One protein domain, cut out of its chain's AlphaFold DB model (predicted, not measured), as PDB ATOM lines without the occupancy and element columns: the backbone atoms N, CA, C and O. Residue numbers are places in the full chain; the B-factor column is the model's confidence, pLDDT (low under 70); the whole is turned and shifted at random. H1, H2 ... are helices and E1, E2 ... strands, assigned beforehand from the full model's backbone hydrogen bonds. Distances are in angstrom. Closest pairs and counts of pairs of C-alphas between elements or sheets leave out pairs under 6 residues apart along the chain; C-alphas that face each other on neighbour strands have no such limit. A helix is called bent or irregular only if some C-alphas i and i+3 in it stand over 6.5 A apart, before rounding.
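Overview. This is residues 2 to 154 of the 1062 residues of an uncharacterized protein of Marinobacter zhejiangensis (UniProt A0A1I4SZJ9). A short helix, H3, sits in the middle of a rounded body, with H2, H4 and H6 packed round it, and a small, strongly twisted three-stranded sheet, E1 E4 E5, makes a wall on one side, with H1 and H3 over one face and no named helix over the other. H4 and H1 lie side by side, while E3 runs on into E4 and folds the hairpin of E2 and E3 out past one end of the sheet, where the short H5 packs on E3. The printed part has 153 residues with six named helices and five named strands, in the order E1 H1 E2 E3 E4 E5 H2 H3 H4 H5 H6. The larger sheet runs E1 E4 E5 and is mixed, E2 and E3 form an antiparallel sheet of two, and the class is mixed, helices and strands. The whole is compact, with a radius of gyration of the C-alphas of 14.2 A and spans of 35 by 34 by 30 A.

Along the chain. Find C-alpha 8 at (-9.180, 7.146, 26.283), where E1 begins; it takes residues 8 to 12. Next comes H1, residues 17 to 33, 24.7 A long. Then look for the short strands E2, residues 37 to 39, and E3, residues 43 to 45, and for E4, residues 47 to 53, 18.8 A long. E5 is residues 56 to 59. H2, residues 62 to 80, is 14.5 A from first to last C-alpha; it has a kink of 113 degrees near residue 69 and is irregular, C-alphas 64 and 67 being 9.0 A apart. H3 is residues 96 to 104, 12.2 A long. Find C-alpha 108 at (5.822, 29.513, 28.146); from there H4 runs 31.1 A to residue 128, irregular where C-alphas 109 and 112 are 7.2 A apart. H5 is residues 131 to 134, and H6, residues 144 to 153, ends at C-alpha 153, (9.948, 25.110, 37.144).

Arrangement. Begin at the sheet, where E1 and E4 are parallel neighbours with N 10 and O 48 2.9 A apart, within hydrogen-bond range. E4 and E5 form an antiparallel hairpin, with N 51 and O 58 at 2.8 A. E2 and E3 form another hairpin, with N 38 and O 44 at 2.8 A. The domain has two layers, helices on one face of a sheet: H1 at a height of 9.5 A, along the strands, and H3 on the same face at 10.0 A, slantwise to them. H1 touches H4 at a shallow tilt of 15 degrees, the same way, the C-alphas of Gln 28 and Thr 117 being closest at 5.4 A. H3 is the hub, touching four helices. It touches H2, closest at the C-alphas of Ala 65 and Arg 103, 4.3 A, and H6, closest at those of Pro 98 and Ala 146, 4.9 A. H3 and H4 are a helical hairpin, H4 touching with residues 110 to 114 alone; their closest C-alphas, Ala 104 and Leu 110, are 6.2 A apart. H1 and H3 only just touch, with 3 pairs of C-alphas within 8 A. The closest C-alphas of E3 and H5, Leu 43 and Asp 133, are 4.7 A apart. H2 and H4 are apart. Every O i to N i+4 pair is within hydrogen-bond range in H1, H3 and H6, against 9 of 15 in H2 and 15 of 17 in H4; H5 is too short for such a pair.

Size, cuts and confidence. The two C-alphas farthest apart, Glu 54 and Asn 129, are 41.9 A apart. The printed part has no cut. Look at residues 81 to 95 for the long link, H2 to H3. The mean pLDDT of the printed part is 90.5, and residues 2 to 3 and 40 to 42 are under 70.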
ATOM      1  N   ASN A   2      -3.659  -5.884  28.643       62.25
ATOM      2  CA  ASN A   2      -3.008  -5.866  29.930       62.25
ATOM      3  C   ASN A   2      -3.986  -5.291  30.970       62.25
ATOM      4  O   ASN A   2      -4.977  -4.653  30.598       62.25
ATOM      5  N   GLN A   3      -3.758  -5.564  32.254       68.00
ATOM      6  CA  GLN A   3      -4.734  -5.291  33.320       68.00
ATOM      7  C   GLN A   3      -5.054  -3.792  33.444       68.00
ATOM      8  O   GLN A   3      -6.186  -3.417  33.745       68.00
ATOM      9  N   PHE A   4      -4.083  -2.935  33.127       79.94
ATOM     10  CA  PHE A   4      -4.152  -1.486  33.335       79.94
ATOM     11  C   PHE A   4      -4.308  -0.663  32.036       79.94
ATOM     12  O   PHE A   4      -4.185   0.567  32.073       79.94
ATOM     13  N   ASP A   5      -4.592  -1.317  30.896       84.12
ATOM     14  CA  ASP A   5      -4.696  -0.697  29.556       84.12
ATOM     15  C   ASP A   5      -5.647   0.502  29.553       84.12
ATOM     16  O   ASP A   5      -6.803   0.347  29.930       84.12
ATOM     17  N   LYS A   6      -5.232   1.678  29.064       88.88
ATOM     18  CA  LYS A   6      -6.085   2.884  28.991       88.88
ATOM     19  C   LYS A   6      -7.039   2.833  27.793       88.88
ATOM     20  O   LYS A   6      -6.710   2.294  26.743       88.88
ATOM     21  N   HIS A   7      -8.253   3.375  27.937       90.12
ATOM     22  CA  HIS A   7      -9.262   3.357  26.863       90.12
ATOM     23  C   HIS A   7      -9.459   4.711  26.184       90.12
ATOM     24  O   HIS A   7      -9.954   4.770  25.055       90.12
ATOM     25  N   ILE A   8      -9.078   5.803  26.846       94.31
ATOM     26  CA  ILE A   8      -9.180   7.146  26.283       94.31
ATOM     27  C   ILE A   8      -7.803   7.563  25.783       94.31
ATOM     28  O   ILE A   8      -6.944   7.980  26.556       94.31
ATOM     29  N   HIS A   9      -7.606   7.484  24.468       95.25
ATOM     30  CA  HIS A   9      -6.391   7.974  23.825       95.25
ATOM     31  C   HIS A   9      -6.558   9.430  23.395       95.25
ATOM     32  O   HIS A   9      -7.412   9.742  22.561       95.25
ATOM     33  N   ILE A  10      -5.727  10.320  23.938       96.69
ATOM     34  CA  ILE A  10      -5.679  11.731  23.544       96.69
ATOM     35  C   ILE A  10      -4.493  11.921  22.591       96.69
ATOM     36  O   ILE A  10      -3.342  11.902  23.038       96.69
ATOM     37  N   PRO A  11      -4.734  12.082  21.277       94.00
ATOM     38  CA  PRO A  11      -3.657  12.266  20.321       94.00
ATOM     39  C   PRO A  11      -3.065  13.673  20.413       94.00
ATOM     40  O   PRO A  11      -3.793  14.663  20.525       94.00
ATOM     41  N   LEU A  12      -1.740  13.766  20.320       95.19
ATOM     42  CA  LEU A  12      -1.041  15.032  20.148       95.19
ATOM     43  C   LEU A  12       0.182  14.911  19.241       95.19
ATOM     44  O   LEU A  12       0.807  13.862  19.120       95.19
ATOM     45  N   ASN A  13       0.576  16.026  18.643       93.12
ATOM     46  CA  ASN A  13       1.866  16.190  17.999       93.12
ATOM     47  C   ASN A  13       2.814  16.904  18.979       93.12
ATOM     48  O   ASN A  13       2.651  18.111  19.187       93.12
ATOM     49  N   PRO A  14       3.838  16.218  19.535       87.75
ATOM     50  CA  PRO A  14       4.771  16.822  20.487       87.75
ATOM     51  C   PRO A  14       5.496  18.052  19.927       87.75
ATOM     52  O   PRO A  14       5.948  18.902  20.683       87.75
ATOM     53  N   SER A  15       5.607  18.207  18.607       88.62
ATOM     54  CA  SER A  15       6.248  19.373  17.982       88.62
ATOM     55  C   SER A  15       5.319  20.579  17.787       88.62
ATOM     56  O   SER A  15       5.791  21.621  17.333       88.62
ATOM     57  N   SER A  16       4.023  20.468  18.103       92.56
ATOM     58  CA  SER A  16       3.018  21.506  17.846       92.56
ATOM     59  C   SER A  16       2.392  22.040  19.135       92.56
ATOM     60  O   SER A  16       1.631  21.342  19.805       92.56
ATOM     61  N   THR A  17       2.646  23.317  19.440       94.25
ATOM     62  CA  THR A  17       2.088  24.014  20.611       94.25
ATOM     63  C   THR A  17       0.555  23.971  20.644       94.25
ATOM     64  O   THR A  17      -0.024  23.722  21.698       94.25
ATOM     65  N   ASP A  18      -0.117  24.158  19.502       94.06
ATOM     66  CA  ASP A  18      -1.587  24.134  19.427       94.06
ATOM     67  C   ASP A  18      -2.157  22.734  19.693       94.06
ATOM     68  O   ASP A  18      -3.207  22.592  20.317       94.06
ATOM     69  N   SER A  19      -1.444  21.689  19.264       95.19
ATOM     70  CA  SER A  19      -1.846  20.303  19.517       95.19
ATOM     71  C   SER A  19      -1.731  19.949  21.003       95.19
ATOM     72  O   SER A  19      -2.672  19.406  21.576       95.19
ATOM     73  N   ILE A  20      -0.634  20.351  21.654       95.94
ATOM     74  CA  ILE A  20      -0.452  20.184  23.105       95.94
ATOM     75  C   ILE A  20      -1.527  20.966  23.877       95.94
ATOM     76  O   ILE A  20      -2.107  20.442  24.826       95.94
ATOM     77  N   ARG A  21      -1.851  22.195  23.444       97.06
ATOM     78  CA  ARG A  21      -2.925  23.008  24.041       97.06
ATOM     79  C   ARG A  21      -4.267  22.279  24.008       97.06
ATOM     80  O   ARG A  21      -4.957  22.233  25.021       97.06
ATOM     81  N   HIS A  22      -4.631  21.698  22.864       95.94
ATOM     82  CA  HIS A  22      -5.867  20.924  22.739       95.94
ATOM     83  C   HIS A  22      -5.864  19.669  23.617       95.94
ATOM     84  O   HIS A  22      -6.891  19.372  24.222       95.94
ATOM     85  N   ALA A  23      -4.729  18.972  23.739       97.06
ATOM     86  CA  ALA A  23      -4.612  17.814  24.624       97.06
ATOM     87  C   ALA A  23      -4.835  18.191  26.100       97.06
ATOM     88  O   ALA A  23      -5.615  17.530  26.782       97.06
ATOM     89  N   LEU A  24      -4.236  19.295  26.569       97.50
ATOM     90  CA  LEU A  24      -4.441  19.811  27.930       97.50
ATOM     91  C   LEU A  24      -5.897  20.226  28.182       97.50
ATOM     92  O   LEU A  24      -6.464  19.885  29.215       97.50
ATOM     93  N   VAL A  25      -6.528  20.927  27.233       97.31
ATOM     94  CA  VAL A  25      -7.945  21.322  27.352       97.31
ATOM     95  C   VAL A  25      -8.854  20.097  27.388       97.31
ATOM     96  O   VAL A  25      -9.747  20.024  28.227       97.31
ATOM     97  N   ARG A  26      -8.605  19.101  26.531       97.06
ATOM     98  CA  ARG A  26      -9.377  17.858  26.556       97.06
ATOM     99  C   ARG A  26      -9.198  17.114  27.875       97.06
ATOM    100  O   ARG A  26     -10.159  16.557  28.393       97.06
ATOM    101  N   TYR A  27      -7.988  17.124  28.425       97.81
ATOM    102  CA  TYR A  27      -7.728  16.497  29.709       97.81
ATOM    103  C   TYR A  27      -8.481  17.193  30.856       97.81
ATOM    104  O   TYR A  27      -9.123  16.524  31.663       97.81
ATOM    105  N   GLN A  28      -8.506  18.531  30.868       97.56
ATOM    106  CA  GLN A  28      -9.298  19.318  31.824       97.56
ATOM    107  C   GLN A  28     -10.784  18.942  31.795       97.56
ATOM    108  O   GLN A  28     -11.385  18.770  32.852       97.56
ATOM    109  N   GLU A  29     -11.375  18.797  30.603       96.50
ATOM    110  CA  GLU A  29     -12.780  18.396  30.453       96.50
ATOM    111  C   GLU A  29     -13.053  17.028  31.090       96.50
ATOM    112  O   GLU A  29     -14.046  16.878  31.797       96.50
ATOM    113  N   LEU A  30     -12.158  16.057  30.879       95.38
ATOM    114  CA  LEU A  30     -12.290  14.699  31.415       95.38
ATOM    115  C   LEU A  30     -12.127  14.653  32.943       95.38
ATOM    116  O   LEU A  30     -12.858  13.933  33.617       95.38
ATOM    117  N   LEU A  31     -11.203  15.437  33.509       94.00
ATOM    118  CA  LEU A  31     -11.040  15.559  34.967       94.00
ATOM    119  C   LEU A  31     -12.252  16.232  35.628       94.00
ATOM    120  O   LEU A  31     -12.614  15.918  36.763       94.00
ATOM    121  N   GLN A  32     -12.880  17.180  34.928       91.12
ATOM    122  CA  GLN A  32     -14.077  17.868  35.409       91.12
ATOM    123  C   GLN A  32     -15.326  16.992  35.335       91.12
ATOM    124  O   GLN A  32     -16.144  17.063  36.248       91.12
ATOM    125  N   SER A  33     -15.480  16.180  34.286       88.69
ATOM    126  CA  SER A  33     -16.619  15.266  34.170       88.69
ATOM    127  C   SER A  33     -16.447  13.974  34.973       88.69
ATOM    128  O   SER A  33     -17.438  13.301  35.227       88.69
ATOM    129  N   GLY A  34     -15.217  13.633  35.376       86.62
ATOM    130  CA  GLY A  34     -14.879  12.352  36.006       86.62
ATOM    131  C   GLY A  34     -14.521  11.257  34.996       86.62
ATOM    132  O   GLY A  34     -13.955  10.243  35.384       86.62
ATOM    133  N   ASP A  35     -14.747  11.490  33.696       90.81
ATOM    134  CA  ASP A  35     -14.492  10.522  32.616       90.81
ATOM    135  C   ASP A  35     -12.997  10.212  32.413       90.81
ATOM    136  O   ASP A  35     -12.649   9.284  31.682       90.81
ATOM    137  N   ALA A  36     -12.094  10.994  33.022       90.56
ATOM    138  CA  ALA A  36     -10.663  10.676  33.061       90.56
ATOM    139  C   ALA A  36     -10.376   9.360  33.804       90.56
ATOM    140  O   ALA A  36      -9.295   8.795  33.641       90.56
ATOM    141  N   PHE A  37     -11.338   8.869  34.581       90.50
ATOM    142  CA  PHE A  37     -11.249   7.644  35.354       90.50
ATOM    143  C   PHE A  37     -12.354   6.674  34.941       90.50
ATOM    144  O   PHE A  37     -13.393   7.067  34.406       90.50
ATOM    145  N   ARG A  38     -12.120   5.384  35.166       85.94
ATOM    146  CA  ARG A  38     -13.104   4.321  34.957       85.94
ATOM    147  C   ARG A  38     -13.249   3.485  36.216       85.94
ATOM    148  O   ARG A  38     -12.296   3.348  36.975       85.94
ATOM    149  N   GLN A  39     -14.428   2.908  36.403       76.19
ATOM    150  CA  GLN A  39     -14.700   2.023  37.526       76.19
ATOM    151  C   GLN A  39     -14.256   0.593  37.178       76.19
ATOM    152  O   GLN A  39     -15.027  -0.179  36.618       76.19
ATOM    153  N   GLU A  40     -13.010   0.234  37.481       61.53
ATOM    154  CA  GLU A  40     -12.466  -1.114  37.278       61.53
ATOM    155  C   GLU A  40     -11.471  -1.417  38.412       61.53
ATOM    156  O   GLU A  40     -10.465  -0.730  38.539       61.53
ATOM    157  N   PHE A  41     -11.776  -2.396  39.275       56.25
ATOM    158  CA  PHE A  41     -11.032  -2.678  40.526       56.25
ATOM    159  C   PHE A  41     -10.990  -1.542  41.563       56.25
ATOM    160  O   PHE A  41     -10.226  -1.596  42.518       56.25
ATOM    161  N   GLY A  42     -11.870  -0.554  41.408       67.44
ATOM    162  CA  GLY A  42     -11.807   0.741  42.083       67.44
ATOM    163  C   GLY A  42     -11.983   1.843  41.041       67.44
ATOM    164  O   GLY A  42     -12.367   1.552  39.904       67.44
ATOM    165  N   LEU A  43     -11.736   3.100  41.403       80.25
ATOM    166  CA  LEU A  43     -11.641   4.172  40.416       80.25
ATOM    167  C   LEU A  43     -10.202   4.212  39.880       80.25
ATOM    168  O   LEU A  43      -9.270   4.480  40.625       80.25
ATOM    169  N   MET A  44     -10.016   3.932  38.589       85.31
ATOM    170  CA  MET A  44      -8.694   3.837  37.962       85.31
ATOM    171  C   MET A  44      -8.533   4.858  36.837       85.31
ATOM    172  O   MET A  44      -9.448   5.077  36.036       85.31
ATOM    173  N   PHE A  45      -7.349   5.462  36.724       92.00
ATOM    174  CA  PHE A  45      -7.037   6.425  35.670       92.00
ATOM    175  C   PHE A  45      -7.124   5.778  34.278       92.00
ATOM    176  O   PHE A  45      -6.551   4.716  34.033       92.00
ATOM    177  N   ASN A  46      -7.832   6.416  33.342       93.38
ATOM    178  CA  ASN A  46      -8.253   5.824  32.064       93.38
ATOM    179  C   ASN A  46      -7.730   6.571  30.819       93.38
ATOM    180  O   ASN A  46      -8.159   6.301  29.692       93.38
ATOM    181  N   VAL A  47      -6.817   7.525  31.003       95.56
ATOM    182  CA  VAL A  47      -6.301   8.374  29.924       95.56
ATOM    183  C   VAL A  47      -4.874   7.982  29.555       95.56
ATOM    184  O   VAL A  47      -4.010   7.853  30.417       95.56
ATOM    185  N   GLU A  48      -4.606   7.859  28.256       95.44
ATOM    186  CA  GLU A  48      -3.249   7.799  27.713       95.44
ATOM    187  C   GLU A  48      -3.057   8.843  26.613       95.44
ATOM    188  O   GLU A  48      -3.854   8.972  25.680       95.44
ATOM    189  N   PHE A  49      -1.968   9.598  26.707       96.56
ATOM    190  CA  PHE A  49      -1.573  10.546  25.675       96.56
ATOM    191  C   PHE A  49      -0.706   9.842  24.631       96.56
ATOM    192  O   PHE A  49       0.275   9.176  24.967       96.56
ATOM    193  N   VAL A  50      -1.051   9.999  23.351       95.62
ATOM    194  CA  VAL A  50      -0.395   9.287  22.243       95.62
ATOM    195  C   VAL A  50       0.131  10.259  21.190       95.62
ATOM    196  O   VAL A  50      -0.512  11.255  20.865       95.62
ATOM    197  N   ALA A  51       1.307   9.978  20.627       94.06
ATOM    198  CA  ALA A  51       1.894  10.793  19.570       94.06
ATOM    199  C   ALA A  51       1.240  10.499  18.210       94.06
ATOM    200  O   ALA A  51       1.116   9.341  17.801       94.06
ATOM    201  N   GLU A  52       0.867  11.543  17.471       91.56
ATOM    202  CA  GLU A  52       0.420  11.449  16.078       91.56
ATOM    203  C   GLU A  52       1.578  11.073  15.141       91.56
ATOM    204  O   GLU A  52       2.654  11.674  15.169       91.56
ATOM    205  N   THR A  53       1.349  10.086  14.272       86.44
ATOM    206  CA  THR A  53       2.301   9.625  13.250       86.44
ATOM    207  C   THR A  53       1.618   9.517  11.887       86.44
ATOM    208  O   THR A  53       0.394   9.461  11.794       86.44
ATOM    209  N   GLU A  54       2.402   9.424  10.808       77.81
ATOM    210  CA  GLU A  54       1.866   9.272   9.442       77.81
ATOM    211  C   GLU A  54       0.996   8.008   9.256       77.81
ATOM    212  O   GLU A  54       0.159   7.974   8.357       77.81
ATOM    213  N   ASN A  55       1.159   6.992  10.117       75.00
ATOM    214  CA  ASN A  55       0.482   5.692  10.032       75.00
ATOM    215  C   ASN A  55      -0.528   5.436  11.173       75.00
ATOM    216  O   ASN A  55      -0.981   4.302  11.330       75.00
ATOM    217  N   GLY A  56      -0.876   6.451  11.975       84.88
ATOM    218  CA  GLY A  56      -1.767   6.317  13.135       84.88
ATOM    219  C   GLY A  56      -1.172   6.950  14.391       84.88
ATOM    220  O   GLY A  56      -0.582   8.025  14.322       84.88
ATOM    221  N   HIS A  57      -1.285   6.279  15.536       89.88
ATOM    222  CA  HIS A  57      -0.762   6.769  16.814       89.88
ATOM    223  C   HIS A  57       0.296   5.819  17.384       89.88
ATOM    224  O   HIS A  57       0.213   4.609  17.175       89.88
ATOM    225  N   ARG A  58       1.273   6.368  18.111       92.06
ATOM    226  CA  ARG A  58       2.219   5.605  18.942       92.06
ATOM    227  C   ARG A  58       2.169   6.100  20.386       92.06
ATOM    228  O   ARG A  58       1.812   7.254  20.614       92.06
ATOM    229  N   ARG A  59       2.598   5.279  21.346       92.94
ATOM    230  CA  ARG A  59       2.792   5.728  22.735       92.94
ATOM    231  C   ARG A  59       3.819   6.863  22.792       92.94
ATOM    232  O   ARG A  59       4.757   6.895  21.979       92.94
ATOM    233  N   LEU A  60       3.616   7.813  23.706       93.88
ATOM    234  CA  LEU A  60       4.613   8.847  23.985       93.88
ATOM    235  C   LEU A  60       5.884   8.204  24.546       93.88
ATOM    236  O   LEU A  60       5.817   7.300  25.370       93.88
ATOM    237  N   GLN A  61       7.031   8.696  24.096       94.19
ATOM    238  CA  GLN A  61       8.348   8.247  24.528       94.19
ATOM    239  C   GLN A  61       8.984   9.303  25.441       94.19
ATOM    240  O   GLN A  61       8.699  10.489  25.265       94.19
ATOM    241  N   PRO A  62       9.885   8.934  26.371       92.94
ATOM    242  CA  PRO A  62      10.584   9.899  27.227       92.94
ATOM    243  C   PRO A  62      11.280  11.032  26.449       92.94
ATOM    244  O   PRO A  62      11.324  12.172  26.911       92.94
ATOM    245  N   ASP A  63      11.762  10.755  25.232       92.56
ATOM    246  CA  ASP A  63      12.350  11.754  24.326       92.56
ATOM    247  C   ASP A  63      11.340  12.819  23.843       92.56
ATOM    248  O   ASP A  63      11.727  13.949  23.523       92.56
ATOM    249  N   ASP A  64      10.036  12.516  23.838       94.31
ATOM    250  CA  ASP A  64       8.982  13.473  23.477       94.31
ATOM    251  C   ASP A  64       8.843  14.610  24.506       94.31
ATOM    252  O   ASP A  64       8.271  15.651  24.181       94.31
ATOM    253  N   ALA A  65       9.434  14.480  25.704       92.44
ATOM    254  CA  ALA A  65       9.541  15.554  26.697       92.44
ATOM    255  C   ALA A  65      10.404  16.742  26.217       92.44
ATOM    256  O   ALA A  65      10.337  17.852  26.756       92.44
ATOM    257  N   GLY A  66      11.224  16.552  25.177       90.38
ATOM    258  CA  GLY A  66      12.089  17.590  24.622       90.38
ATOM    259  C   GLY A  66      13.140  18.094  25.617       90.38
ATOM    260  O   GLY A  66      13.831  17.312  26.261       90.38
ATOM    261  N   LYS A  67      13.292  19.425  25.753       91.38
ATOM    262  CA  LYS A  67      14.350  20.023  26.599       91.38
ATOM    263  C   LYS A  67      14.226  19.662  28.093       91.38
ATOM    264  O   LYS A  67      15.219  19.763  28.807       91.38
ATOM    265  N   ASN A  68      13.046  19.218  28.535       94.50
ATOM    266  CA  ASN A  68      12.745  18.880  29.926       94.50
ATOM    267  C   ASN A  68      12.916  17.385  30.240       94.50
ATOM    268  O   ASN A  68      12.519  16.938  31.309       94.50
ATOM    269  N   GLN A  69      13.552  16.604  29.363       92.94
ATOM    270  CA  GLN A  69      13.808  15.177  29.598       92.94
ATOM    271  C   GLN A  69      14.536  14.899  30.926       92.94
ATOM    272  O   GLN A  69      14.245  13.916  31.598       92.94
ATOM    273  N   LYS A  70      15.465  15.773  31.337       92.94
ATOM    274  CA  LYS A  70      16.159  15.636  32.630       92.94
ATOM    275  C   LYS A  70      15.246  15.891  33.824       92.94
ATOM    276  O   LYS A  70      15.408  15.234  34.842       92.94
ATOM    277  N   LEU A  71      14.325  16.844  33.691       94.56
ATOM    278  CA  LEU A  71      13.340  17.152  34.720       94.56
ATOM    279  C   LEU A  71      12.345  15.994  34.864       94.56
ATOM    280  O   LEU A  71      12.078  15.568  35.979       94.56
ATOM    281  N   LEU A  72      11.892  15.427  33.740       95.38
ATOM    282  CA  LEU A  72      11.075  14.213  33.717       95.38
ATOM    283  C   LEU A  72      11.784  13.037  34.395       95.38
ATOM    284  O   LEU A  72      11.204  12.391  35.257       95.38
ATOM    285  N   ALA A  73      13.043  12.778  34.030       93.00
ATOM    286  CA  ALA A  73      13.826  11.706  34.638       93.00
ATOM    287  C   ALA A  73      14.011  11.916  36.147       93.00
ATOM    288  O   ALA A  73      13.928  10.961  36.904       93.00
ATOM    289  N   PHE A  74      14.230  13.159  36.584       92.75
ATOM    290  CA  PHE A  74      14.334  13.482  38.003       92.75
ATOM    291  C   PHE A  74      13.011  13.259  38.747       92.75
ATOM    292  O   PHE A  74      13.026  12.672  39.819       92.75
ATOM    293  N   ALA A  75      11.877  13.674  38.176       94.06
ATOM    294  CA  ALA A  75      10.571  13.447  38.790       94.06
ATOM    295  C   ALA A  75      10.256  11.950  38.928       94.06
ATOM    296  O   ALA A  75       9.886  11.524  40.013       94.06
ATOM    297  N   LEU A  76      10.481  11.161  37.871       92.50
ATOM    298  CA  LEU A  76      10.264   9.708  37.890       92.50
ATOM    299  C   LEU A  76      11.197   8.980  38.864       92.50
ATOM    300  O   LEU A  76      10.768   8.046  39.525       92.50
ATOM    301  N   GLU A  77      12.455   9.407  38.988       91.56
ATOM    302  CA  GLU A  77      13.382   8.806  39.955       91.56
ATOM    303  C   GLU A  77      12.886   8.984  41.396       91.56
ATOM    304  O   GLU A  77      12.987   8.059  42.192       91.56
ATOM    305  N   ILE A  78      12.335  10.157  41.726       87.69
ATOM    306  CA  ILE A  78      11.845  10.454  43.077       87.69
ATOM    307  C   ILE A  78      10.490   9.790  43.352       87.69
ATOM    308  O   ILE A  78      10.266   9.328  44.462       87.69
ATOM    309  N   THR A  79       9.581   9.740  42.374       88.06
ATOM    310  CA  THR A  79       8.230   9.191  42.596       88.06
ATOM    311  C   THR A  79       8.101   7.702  42.315       88.06
ATOM    312  O   THR A  79       7.181   7.075  42.827       88.06
ATOM    313  N   ARG A  80       8.979   7.136  41.479       87.94
ATOM    314  CA  ARG A  80       8.893   5.747  41.004       87.94
ATOM    315  C   ARG A  80      10.152   4.915  41.227       87.94
ATOM    316  O   ARG A  80      10.197   3.773  40.786       87.94
ATOM    317  N   GLU A  81      11.196   5.490  41.826       79.19
ATOM    318  CA  GLU A  81      12.495   4.829  42.039       79.19
ATOM    319  C   GLU A  81      13.110   4.243  40.748       79.19
ATOM    320  O   GLU A  81      13.844   3.250  40.762       79.19
ATOM    321  N   GLY A  82      12.810   4.852  39.594       75.75
ATOM    322  CA  GLY A  82      13.286   4.358  38.309       75.75
ATOM    323  C   GLY A  82      13.035   5.295  37.130       75.75
ATOM    324  O   GLY A  82      12.126   6.122  37.116       75.75
ATOM    325  N   THR A  83      13.851   5.134  36.085       75.56
ATOM    326  CA  THR A  83      13.718   5.872  34.821       75.56
ATOM    327  C   THR A  83      13.579   4.922  33.638       75.56
ATOM    328  O   THR A  83      14.282   3.915  33.532       75.56
ATOM    329  N   HIS A  84      12.707   5.277  32.696       79.00
ATOM    330  CA  HIS A  84      12.491   4.509  31.471       79.00
ATOM    331  C   HIS A  84      13.239   5.156  30.304       79.00
ATOM    332  O   HIS A  84      13.234   6.378  30.143       79.00
ATOM    333  N   LYS A  85      13.902   4.336  29.481       78.81
ATOM    334  CA  LYS A  85      14.562   4.804  28.247       78.81
ATOM    335  C   LYS A  85      13.622   4.787  27.046       78.81
ATOM    336  O   LYS A  85      13.728   5.656  26.190       78.81
ATOM    337  N   GLU A  86      12.725   3.813  27.008       85.88
ATOM    338  CA  GLU A  86      11.715   3.606  25.976       85.88
ATOM    339  C   GLU A  86      10.477   3.007  26.660       85.88
ATOM    340  O   GLU A  86      10.609   2.400  27.723       85.88
ATOM    341  N   VAL A  87       9.297   3.246  26.093       87.44
ATOM    342  CA  VAL A  87       8.016   2.677  26.536       87.44
ATOM    343  C   VAL A  87       7.533   1.749  25.432       87.44
ATOM    344  O   VAL A  87       7.127   2.219  24.360       87.44
ATOM    345  N   GLU A  88       7.602   0.444  25.678       84.62
ATOM    346  CA  GLU A  88       7.227  -0.562  24.685       84.62
ATOM    347  C   GLU A  88       5.701  -0.641  24.506       84.62
ATOM    348  O   GLU A  88       4.902  -0.193  25.341       84.62
ATOM    349  N   ALA A  89       5.266  -1.176  23.364       76.56
ATOM    350  CA  ALA A  89       3.848  -1.221  23.003       76.56
ATOM    351  C   ALA A  89       3.026  -2.212  23.850       76.56
ATOM    352  O   ALA A  89       1.810  -2.063  23.928       76.56
ATOM    353  N   ASP A  90       3.674  -3.213  24.444       75.12
ATOM    354  CA  ASP A  90       3.088  -4.294  25.242       75.12
ATOM    355  C   ASP A  90       3.436  -4.218  26.741       75.12
ATOM    356  O   ASP A  90       3.070  -5.114  27.502       75.12
ATOM    357  N   GLU A  91       4.102  -3.148  27.176       78.38
ATOM    358  CA  GLU A  91       4.524  -2.932  28.563       78.38
ATOM    359  C   GLU A  91       3.471  -2.158  29.376       78.38
ATOM    360  O   GLU A  91       2.926  -1.154  28.914       78.38
ATOM    361  N   GLU A  92       3.233  -2.567  30.625       80.44
ATOM    362  CA  GLU A  92       2.314  -1.909  31.575       80.44
ATOM    363  C   GLU A  92       2.891  -0.627  32.212       80.44
ATOM    364  O   GLU A  92       2.494  -0.222  33.294       80.44
ATOM    365  N   THR A  93       3.808   0.060  31.528       84.75
ATOM    366  CA  THR A  93       4.394   1.323  31.997       84.75
ATOM    367  C   THR A  93       3.562   2.508  31.502       84.75
ATOM    368  O   THR A  93       3.538   2.795  30.302       84.75
ATOM    369  N   TYR A  94       2.910   3.251  32.403       89.12
ATOM    370  CA  TYR A  94       2.069   4.410  32.055       89.12
ATOM    371  C   TYR A  94       2.665   5.735  32.548       89.12
ATOM    372  O   TYR A  94       2.387   6.202  33.651       89.12
ATOM    373  N   ILE A  95       3.457   6.378  31.683       92.56
ATOM    374  CA  ILE A  95       4.122   7.672  31.953       92.56
ATOM    375  C   ILE A  95       3.731   8.780  30.956       92.56
ATOM    376  O   ILE A  95       4.418   9.793  30.816       92.56
ATOM    377  N   SER A  96       2.626   8.611  30.224       94.94
ATOM    378  CA  SER A  96       2.224   9.559  29.170       94.94
ATOM    379  C   SER A  96       1.792  10.935  29.708       94.94
ATOM    380  O   SER A  96       2.053  11.952  29.064       94.94
ATOM    381  N   GLU A  97       1.198  10.993  30.907       96.81
ATOM    382  CA  GLU A  97       0.841  12.241  31.594       96.81
ATOM    383  C   GLU A  97       2.077  13.074  31.983       96.81
ATOM    384  O   GLU A  97       2.152  14.240  31.571       96.81
ATOM    385  N   PRO A  98       3.084  12.527  32.697       95.94
ATOM    386  CA  PRO A  98       4.283  13.300  32.987       95.94
ATOM    387  C   PRO A  98       5.053  13.698  31.722       95.94
ATOM    388  O   PRO A  98       5.576  14.811  31.662       95.94
ATOM    389  N   ILE A  99       5.060  12.882  30.658       96.75
ATOM    390  CA  ILE A  99       5.664  13.288  29.376       96.75
ATOM    391  C   ILE A  99       4.930  14.499  28.771       96.75
ATOM    392  O   ILE A  99       5.587  15.438  28.307       96.75
ATOM    393  N   LEU A 100       3.590  14.527  28.804       97.25
ATOM    394  CA  LEU A 100       2.805  15.677  28.341       97.25
ATOM    395  C   LEU A 100       3.167  16.949  29.117       97.25
ATOM    396  O   LEU A 100       3.410  17.985  28.494       97.25
ATOM    397  N   PHE A 101       3.220  16.880  30.449       97.44
ATOM    398  CA  PHE A 101       3.557  18.029  31.295       97.44
ATOM    399  C   PHE A 101       4.988  18.507  31.055       97.44
ATOM    400  O   PHE A 101       5.203  19.694  30.791       97.44
ATOM    401  N   ALA A 102       5.957  17.588  31.039       96.81
ATOM    402  CA  ALA A 102       7.348  17.902  30.734       96.81
ATOM    403  C   ALA A 102       7.470  18.600  29.373       96.81
ATOM    404  O   ALA A 102       8.178  19.604  29.245       96.81
ATOM    405  N   ARG A 103       6.726  18.129  28.365       95.94
ATOM    406  CA  ARG A 103       6.715  18.739  27.037       95.94
ATOM    407  C   ARG A 103       6.027  20.104  27.014       95.94
ATOM    408  O   ARG A 103       6.558  21.039  26.411       95.94
ATOM    409  N   ALA A 104       4.879  20.255  27.661       96.00
ATOM    410  CA  ALA A 104       4.152  21.519  27.722       96.00
ATOM    411  C   ALA A 104       4.966  22.619  28.426       96.00
ATOM    412  O   ALA A 104       5.018  23.742  27.925       96.00
ATOM    413  N   LEU A 105       5.706  22.274  29.488       95.62
ATOM    414  CA  LEU A 105       6.638  23.170  30.192       95.62
ATOM    415  C   LEU A 105       7.744  23.731  29.282       95.62
ATOM    416  O   LEU A 105       8.425  24.702  29.617       95.62
ATOM    417  N   THR A 106       7.946  23.160  28.089       92.81
ATOM    418  CA  THR A 106       8.913  23.712  27.140       92.81
ATOM    419  C   THR A 106       8.453  25.017  26.482       92.81
ATOM    420  O   THR A 106       9.324  25.770  26.022       92.81
ATOM    421  N   TYR A 107       7.146  25.311  26.521       92.56
ATOM    422  CA  TYR A 107       6.472  26.434  25.865       92.56
ATOM    423  C   TYR A 107       5.810  27.376  26.896       92.56
ATOM    424  O   TYR A 107       4.739  27.055  27.414       92.56
ATOM    425  N   PRO A 108       6.385  28.562  27.176       91.06
ATOM    426  CA  PRO A 108       5.822  29.513  28.146       91.06
ATOM    427  C   PRO A 108       4.380  29.956  27.841       91.06
ATOM    428  O   PRO A 108       3.616  30.298  28.737       91.06
ATOM    429  N   GLU A 109       3.967  29.943  26.572       93.75
ATOM    430  CA  GLU A 109       2.594  30.256  26.168       93.75
ATOM    431  C   GLU A 109       1.549  29.193  26.567       93.75
ATOM    432  O   GLU A 109       0.353  29.432  26.373       93.75
ATOM    433  N   LEU A 110       1.973  28.028  27.077       95.44
ATOM    434  CA  LEU A 110       1.105  26.965  27.601       95.44
ATOM    435  C   LEU A 110       0.974  26.987  29.131       95.44
ATOM    436  O   LEU A 110       0.169  26.229  29.673       95.44
ATOM    437  N   THR A 111       1.702  27.859  29.837       93.50
ATOM    438  CA  THR A 111       1.598  27.989  31.301       93.50
ATOM    439  C   THR A 111       0.150  28.200  31.781       93.50
ATOM    440  O   THR A 111      -0.253  27.512  32.718       93.50
ATOM    441  N   PRO A 112      -0.697  29.046  31.151       95.19
ATOM    442  CA  PRO A 112      -2.091  29.199  31.580       95.19
ATOM    443  C   PRO A 112      -2.932  27.916  31.476       95.19
ATOM    444  O   PRO A 112      -3.874  27.726  32.244       95.19
ATOM    445  N   GLU A 113      -2.649  27.042  30.512       96.31
ATOM    446  CA  GLU A 113      -3.312  25.743  30.372       96.31
ATOM    447  C   GLU A 113      -2.770  24.716  31.357       96.31
ATOM    448  O   GLU A 113      -3.558  23.953  31.908       96.31
ATOM    449  N   LEU A 114      -1.463  24.716  31.619       96.00
ATOM    450  CA  LEU A 114      -0.862  23.875  32.653       96.00
ATOM    451  C   LEU A 114      -1.467  24.171  34.028       96.00
ATOM    452  O   LEU A 114      -1.906  23.246  34.703       96.00
ATOM    453  N   LEU A 115      -1.592  25.452  34.391       96.25
ATOM    454  CA  LEU A 115      -2.209  25.875  35.652       96.25
ATOM    455  C   LEU A 115      -3.663  25.411  35.769       96.25
ATOM    456  O   LEU A 115      -4.033  24.810  36.770       96.25
ATOM    457  N   ARG A 116      -4.477  25.617  34.725       97.12
ATOM    458  CA  ARG A 116      -5.879  25.159  34.721       97.12
ATOM    459  C   ARG A 116      -6.007  23.637  34.789       97.12
ATOM    460  O   ARG A 116      -6.965  23.130  35.366       97.12
ATOM    461  N   THR A 117      -5.059  22.909  34.202       97.81
ATOM    462  CA  THR A 117      -5.013  21.441  34.290       97.81
ATOM    463  C   THR A 117      -4.669  21.005  35.712       97.81
ATOM    464  O   THR A 117      -5.383  20.184  36.275       97.81
ATOM    465  N   ALA A 118      -3.654  21.613  36.325       97.69
ATOM    466  CA  ALA A 118      -3.273  21.355  37.710       97.69
ATOM    467  C   ALA A 118      -4.402  21.689  38.705       97.69
ATOM    468  O   ALA A 118      -4.688  20.907  39.606       97.69
ATOM    469  N   GLU A 119      -5.116  22.801  38.510       97.00
ATOM    470  CA  GLU A 119      -6.310  23.141  39.297       97.00
ATOM    471  C   GLU A 119      -7.417  22.085  39.149       97.00
ATOM    472  O   GLU A 119      -8.073  21.743  40.135       97.00
ATOM    473  N   ALA A 120      -7.614  21.529  37.947       97.12
ATOM    474  CA  ALA A 120      -8.575  20.451  37.722       97.12
ATOM    475  C   ALA A 120      -8.166  19.149  38.436       97.12
ATOM    476  O   ALA A 120      -9.033  18.491  39.015       97.12
ATOM    477  N   MET A 121      -6.869  18.817  38.459       97.94
ATOM    478  CA  MET A 121      -6.324  17.676  39.213       97.94
ATOM    479  C   MET A 121      -6.556  17.839  40.717       97.94
ATOM    480  O   MET A 121      -7.109  16.949  41.356       97.94
ATOM    481  N   VAL A 122      -6.215  19.006  41.278       96.50
ATOM    482  CA  VAL A 122      -6.445  19.329  42.698       96.50
ATOM    483  C   VAL A 122      -7.931  19.263  43.039       96.50
ATOM    484  O   VAL A 122      -8.316  18.690  44.056       96.50
ATOM    485  N   ALA A 123      -8.790  19.836  42.192       94.75
ATOM    486  CA  ALA A 123     -10.228  19.810  42.413       94.75
ATOM    487  C   ALA A 123     -10.780  18.378  42.397       94.75
ATOM    488  O   ALA A 123     -11.661  18.071  43.197       94.75
ATOM    489  N   PHE A 124     -10.276  17.512  41.514       94.75
ATOM    490  CA  PHE A 124     -10.628  16.095  41.504       94.75
ATOM    491  C   PHE A 124     -10.175  15.402  42.794       94.75
ATOM    492  O   PHE A 124     -11.013  14.837  43.497       94.75
ATOM    493  N   ALA A 125      -8.894  15.533  43.155       94.50
ATOM    494  CA  ALA A 125      -8.328  14.882  44.332       94.50
ATOM    495  C   ALA A 125      -9.091  15.247  45.612       94.50
ATOM    496  O   ALA A 125      -9.502  14.377  46.374       94.50
ATOM    497  N   ARG A 126      -9.388  16.536  45.805       93.31
ATOM    498  CA  ARG A 126     -10.136  17.020  46.973       93.31
ATOM    499  C   ARG A 126     -11.600  16.579  47.017       93.31
ATOM    500  O   ARG A 126     -12.149  16.487  48.111       93.31
ATOM    501  N   ARG A 127     -12.258  16.362  45.867       91.38
ATOM    502  CA  ARG A 127     -13.640  15.840  45.827       91.38
ATOM    503  C   ARG A 127     -13.702  14.382  46.279       91.38
ATOM    504  O   ARG A 127     -14.692  13.998  46.896       91.38
ATOM    505  N   ARG A 128     -12.657  13.606  45.972       89.44
ATOM    506  CA  ARG A 128     -12.532  12.189  46.341       89.44
ATOM    507  C   ARG A 128     -12.021  11.999  47.764       89.44
ATOM    508  O   ARG A 128     -12.671  11.322  48.544       89.44
ATOM    509  N   ASN A 129     -10.927  12.674  48.130       91.31
ATOM    510  CA  ASN A 129     -10.263  12.508  49.427       91.31
ATOM    511  C   ASN A 129      -9.990  11.034  49.762       91.31
ATOM    512  O   ASN A 129     -10.286  10.592  50.870       91.31
ATOM    513  N   ASP A 130      -9.499  10.296  48.773       90.38
ATOM    514  CA  ASP A 130      -8.990   8.937  48.896       90.38
ATOM    515  C   ASP A 130      -7.967   8.712  47.777       90.38
ATOM    516  O   ASP A 130      -8.295   8.884  46.600       90.38
ATOM    517  N   SER A 131      -6.714   8.404  48.120       89.62
ATOM    518  CA  SER A 131      -5.681   8.163  47.109       89.62
ATOM    519  C   SER A 131      -5.868   6.838  46.372       89.62
ATOM    520  O   SER A 131      -5.311   6.687  45.286       89.62
ATOM    521  N   ALA A 132      -6.675   5.905  46.892       85.69
ATOM    522  CA  ALA A 132      -7.011   4.671  46.183       85.69
ATOM    523  C   ALA A 132      -7.809   4.930  44.891       85.69
ATOM    524  O   ALA A 132      -7.850   4.093  43.994       85.69
ATOM    525  N   ASP A 133      -8.397   6.117  44.751       88.56
ATOM    526  CA  ASP A 133      -9.070   6.549  43.527       88.56
ATOM    527  C   ASP A 133      -8.120   7.157  42.483       88.56
ATOM    528  O   ASP A 133      -8.561   7.637  41.432       88.56
ATOM    529  N   PHE A 134      -6.823   7.245  42.797       90.62
ATOM    530  CA  PHE A 134      -5.831   7.952  41.983       90.62
ATOM    531  C   PHE A 134      -4.937   7.002  41.184       90.62
ATOM    532  O   PHE A 134      -4.111   7.480  40.400       90.62
ATOM    533  N   TRP A 135      -5.097   5.689  41.352       90.38
ATOM    534  CA  TRP A 135      -4.231   4.678  40.754       90.38
ATOM    535  C   TRP A 135      -4.194   4.763  39.223       90.38
ATOM    536  O   TRP A 135      -5.215   4.723  38.524       90.38
ATOM    537  N   VAL A 136      -2.979   4.893  38.693       88.50
ATOM    538  CA  VAL A 136      -2.650   4.740  37.273       88.50
ATOM    539  C   VAL A 136      -2.406   3.272  36.960       88.50
ATOM    540  O   VAL A 136      -2.844   2.790  35.920       88.50
ATOM    541  N   ASP A 137      -1.743   2.570  37.859       84.56
ATOM    542  CA  ASP A 137      -1.502   1.132  37.863       84.56
ATOM    543  C   ASP A 137      -1.502   0.666  39.333       84.56
ATOM    544  O   ASP A 137      -1.988   1.393  40.199       84.56
ATOM    545  N   ASP A 138      -1.011  -0.533  39.628       79.75
ATOM    546  CA  ASP A 138      -0.932  -1.071  40.992       79.75
ATOM    547  C   ASP A 138       0.164  -0.438  41.868       79.75
ATOM    548  O   ASP A 138       0.279  -0.801  43.037       79.75
ATOM    549  N   MET A 139       0.951   0.499  41.329       81.19
ATOM    550  CA  MET A 139       2.116   1.073  42.009       81.19
ATOM    551  C   MET A 139       2.106   2.606  42.073       81.19
ATOM    552  O   MET A 139       2.698   3.174  42.989       81.19
ATOM    553  N   TYR A 140       1.476   3.301  41.118       88.62
ATOM    554  CA  TYR A 140       1.629   4.751  40.956       88.62
ATOM    555  C   TYR A 140       0.308   5.507  40.822       88.62
ATOM    556  O   TYR A 140      -0.642   5.051  40.187       88.62
ATOM    557  N   VAL A 141       0.279   6.727  41.361       91.38
ATOM    558  CA  VAL A 141      -0.885   7.625  41.340       91.38
ATOM    559  C   VAL A 141      -0.762   8.704  40.261       91.38
ATOM    560  O   VAL A 141       0.337   9.125  39.899       91.38
ATOM    561  N   PHE A 142      -1.893   9.181  39.738       93.94
ATOM    562  CA  PHE A 142      -1.901  10.225  38.710       93.94
ATOM    563  C   PHE A 142      -1.463  11.579  39.289       93.94
ATOM    564  O   PHE A 142      -1.588  11.841  40.483       93.94
ATOM    565  N   GLY A 143      -0.974  12.477  38.438       94.50
ATOM    566  CA  GLY A 143      -0.725  13.881  38.762       94.50
ATOM    567  C   GLY A 143       0.543  14.165  39.571       94.50
ATOM    568  O   GLY A 143       1.056  15.283  39.482       94.50
ATOM    569  N   LEU A 144       1.089  13.197  40.311       93.69
ATOM    570  CA  LEU A 144       2.177  13.423  41.268       93.69
ATOM    571  C   LEU A 144       3.448  13.975  40.595       93.69
ATOM    572  O   LEU A 144       3.944  15.039  40.971       93.69
ATOM    573  N   GLU A 145       3.926  13.332  39.527       95.38
ATOM    574  CA  GLU A 145       5.103  13.790  38.778       95.38
ATOM    575  C   GLU A 145       4.833  15.084  38.018       95.38
ATOM    576  O   GLU A 145       5.683  15.973  37.943       95.38
ATOM    577  N   ALA A 146       3.640  15.193  37.434       96.50
ATOM    578  CA  ALA A 146       3.220  16.338  36.640       96.50
ATOM    579  C   ALA A 146       3.211  17.630  37.476       96.50
ATOM    580  O   ALA A 146       3.772  18.650  37.060       96.50
ATOM    581  N   LEU A 147       2.620  17.573  38.673       97.75
ATOM    582  CA  LEU A 147       2.553  18.689  39.613       97.75
ATOM    583  C   LEU A 147       3.913  18.983  40.253       97.75
ATOM    584  O   LEU A 147       4.242  20.152  40.454       97.75
ATOM    585  N   PHE A 148       4.731  17.960  40.511       97.12
ATOM    586  CA  PHE A 148       6.090  18.153  41.018       97.12
ATOM    587  C   PHE A 148       6.996  18.872  40.016       97.12
ATOM    588  O   PHE A 148       7.640  19.860  40.366       97.12
ATOM    589  N   MET A 149       6.987  18.463  38.743       97.25
ATOM    590  CA  MET A 149       7.730  19.169  37.693       97.25
ATOM    591  C   MET A 149       7.260  20.615  37.520       97.25
ATOM    592  O   MET A 149       8.083  21.508  37.321       97.25
ATOM    593  N   LEU A 150       5.946  20.851  37.607       96.62
ATOM    594  CA  LEU A 150       5.378  22.196  37.547       96.62
ATOM    595  C   LEU A 150       5.883  23.062  38.712       96.62
ATOM    596  O   LEU A 150       6.293  24.195  38.475       96.62
ATOM    597  N   ALA A 151       5.933  22.515  39.931       95.88
ATOM    598  CA  ALA A 151       6.432  23.211  41.117       95.88
ATOM    599  C   ALA A 151       7.943  23.504  41.065       95.88
ATOM    600  O   ALA A 151       8.370  24.543  41.561       95.88
ATOM    601  N   ILE A 152       8.750  22.631  40.447       94.56
ATOM    602  CA  ILE A 152      10.194  22.863  40.263       94.56
ATOM    603  C   ILE A 152      10.456  24.020  39.290       94.56
ATOM    604  O   ILE A 152      11.318  24.859  39.546       94.56
ATOM    605  N   GLU A 153       9.747  24.062  38.158       93.62
ATOM    606  CA  GLU A 153       9.948  25.110  37.144       93.62
ATOM    607  C   GLU A 153       9.276  26.438  37.530       93.62
ATOM    608  O   GLU A 153       9.766  27.511  37.176       93.62
ATOM    609  N   HIS A 154       8.162  26.365  38.263       93.25
ATOM    610  CA  HIS A 154       7.344  27.498  38.682       93.25
ATOM    611  C   HIS A 154       7.000  27.379  40.174       93.25
ATOM    612  O   HIS A 154       5.926  26.892  40.534       93.25
TER     613      HIS A 154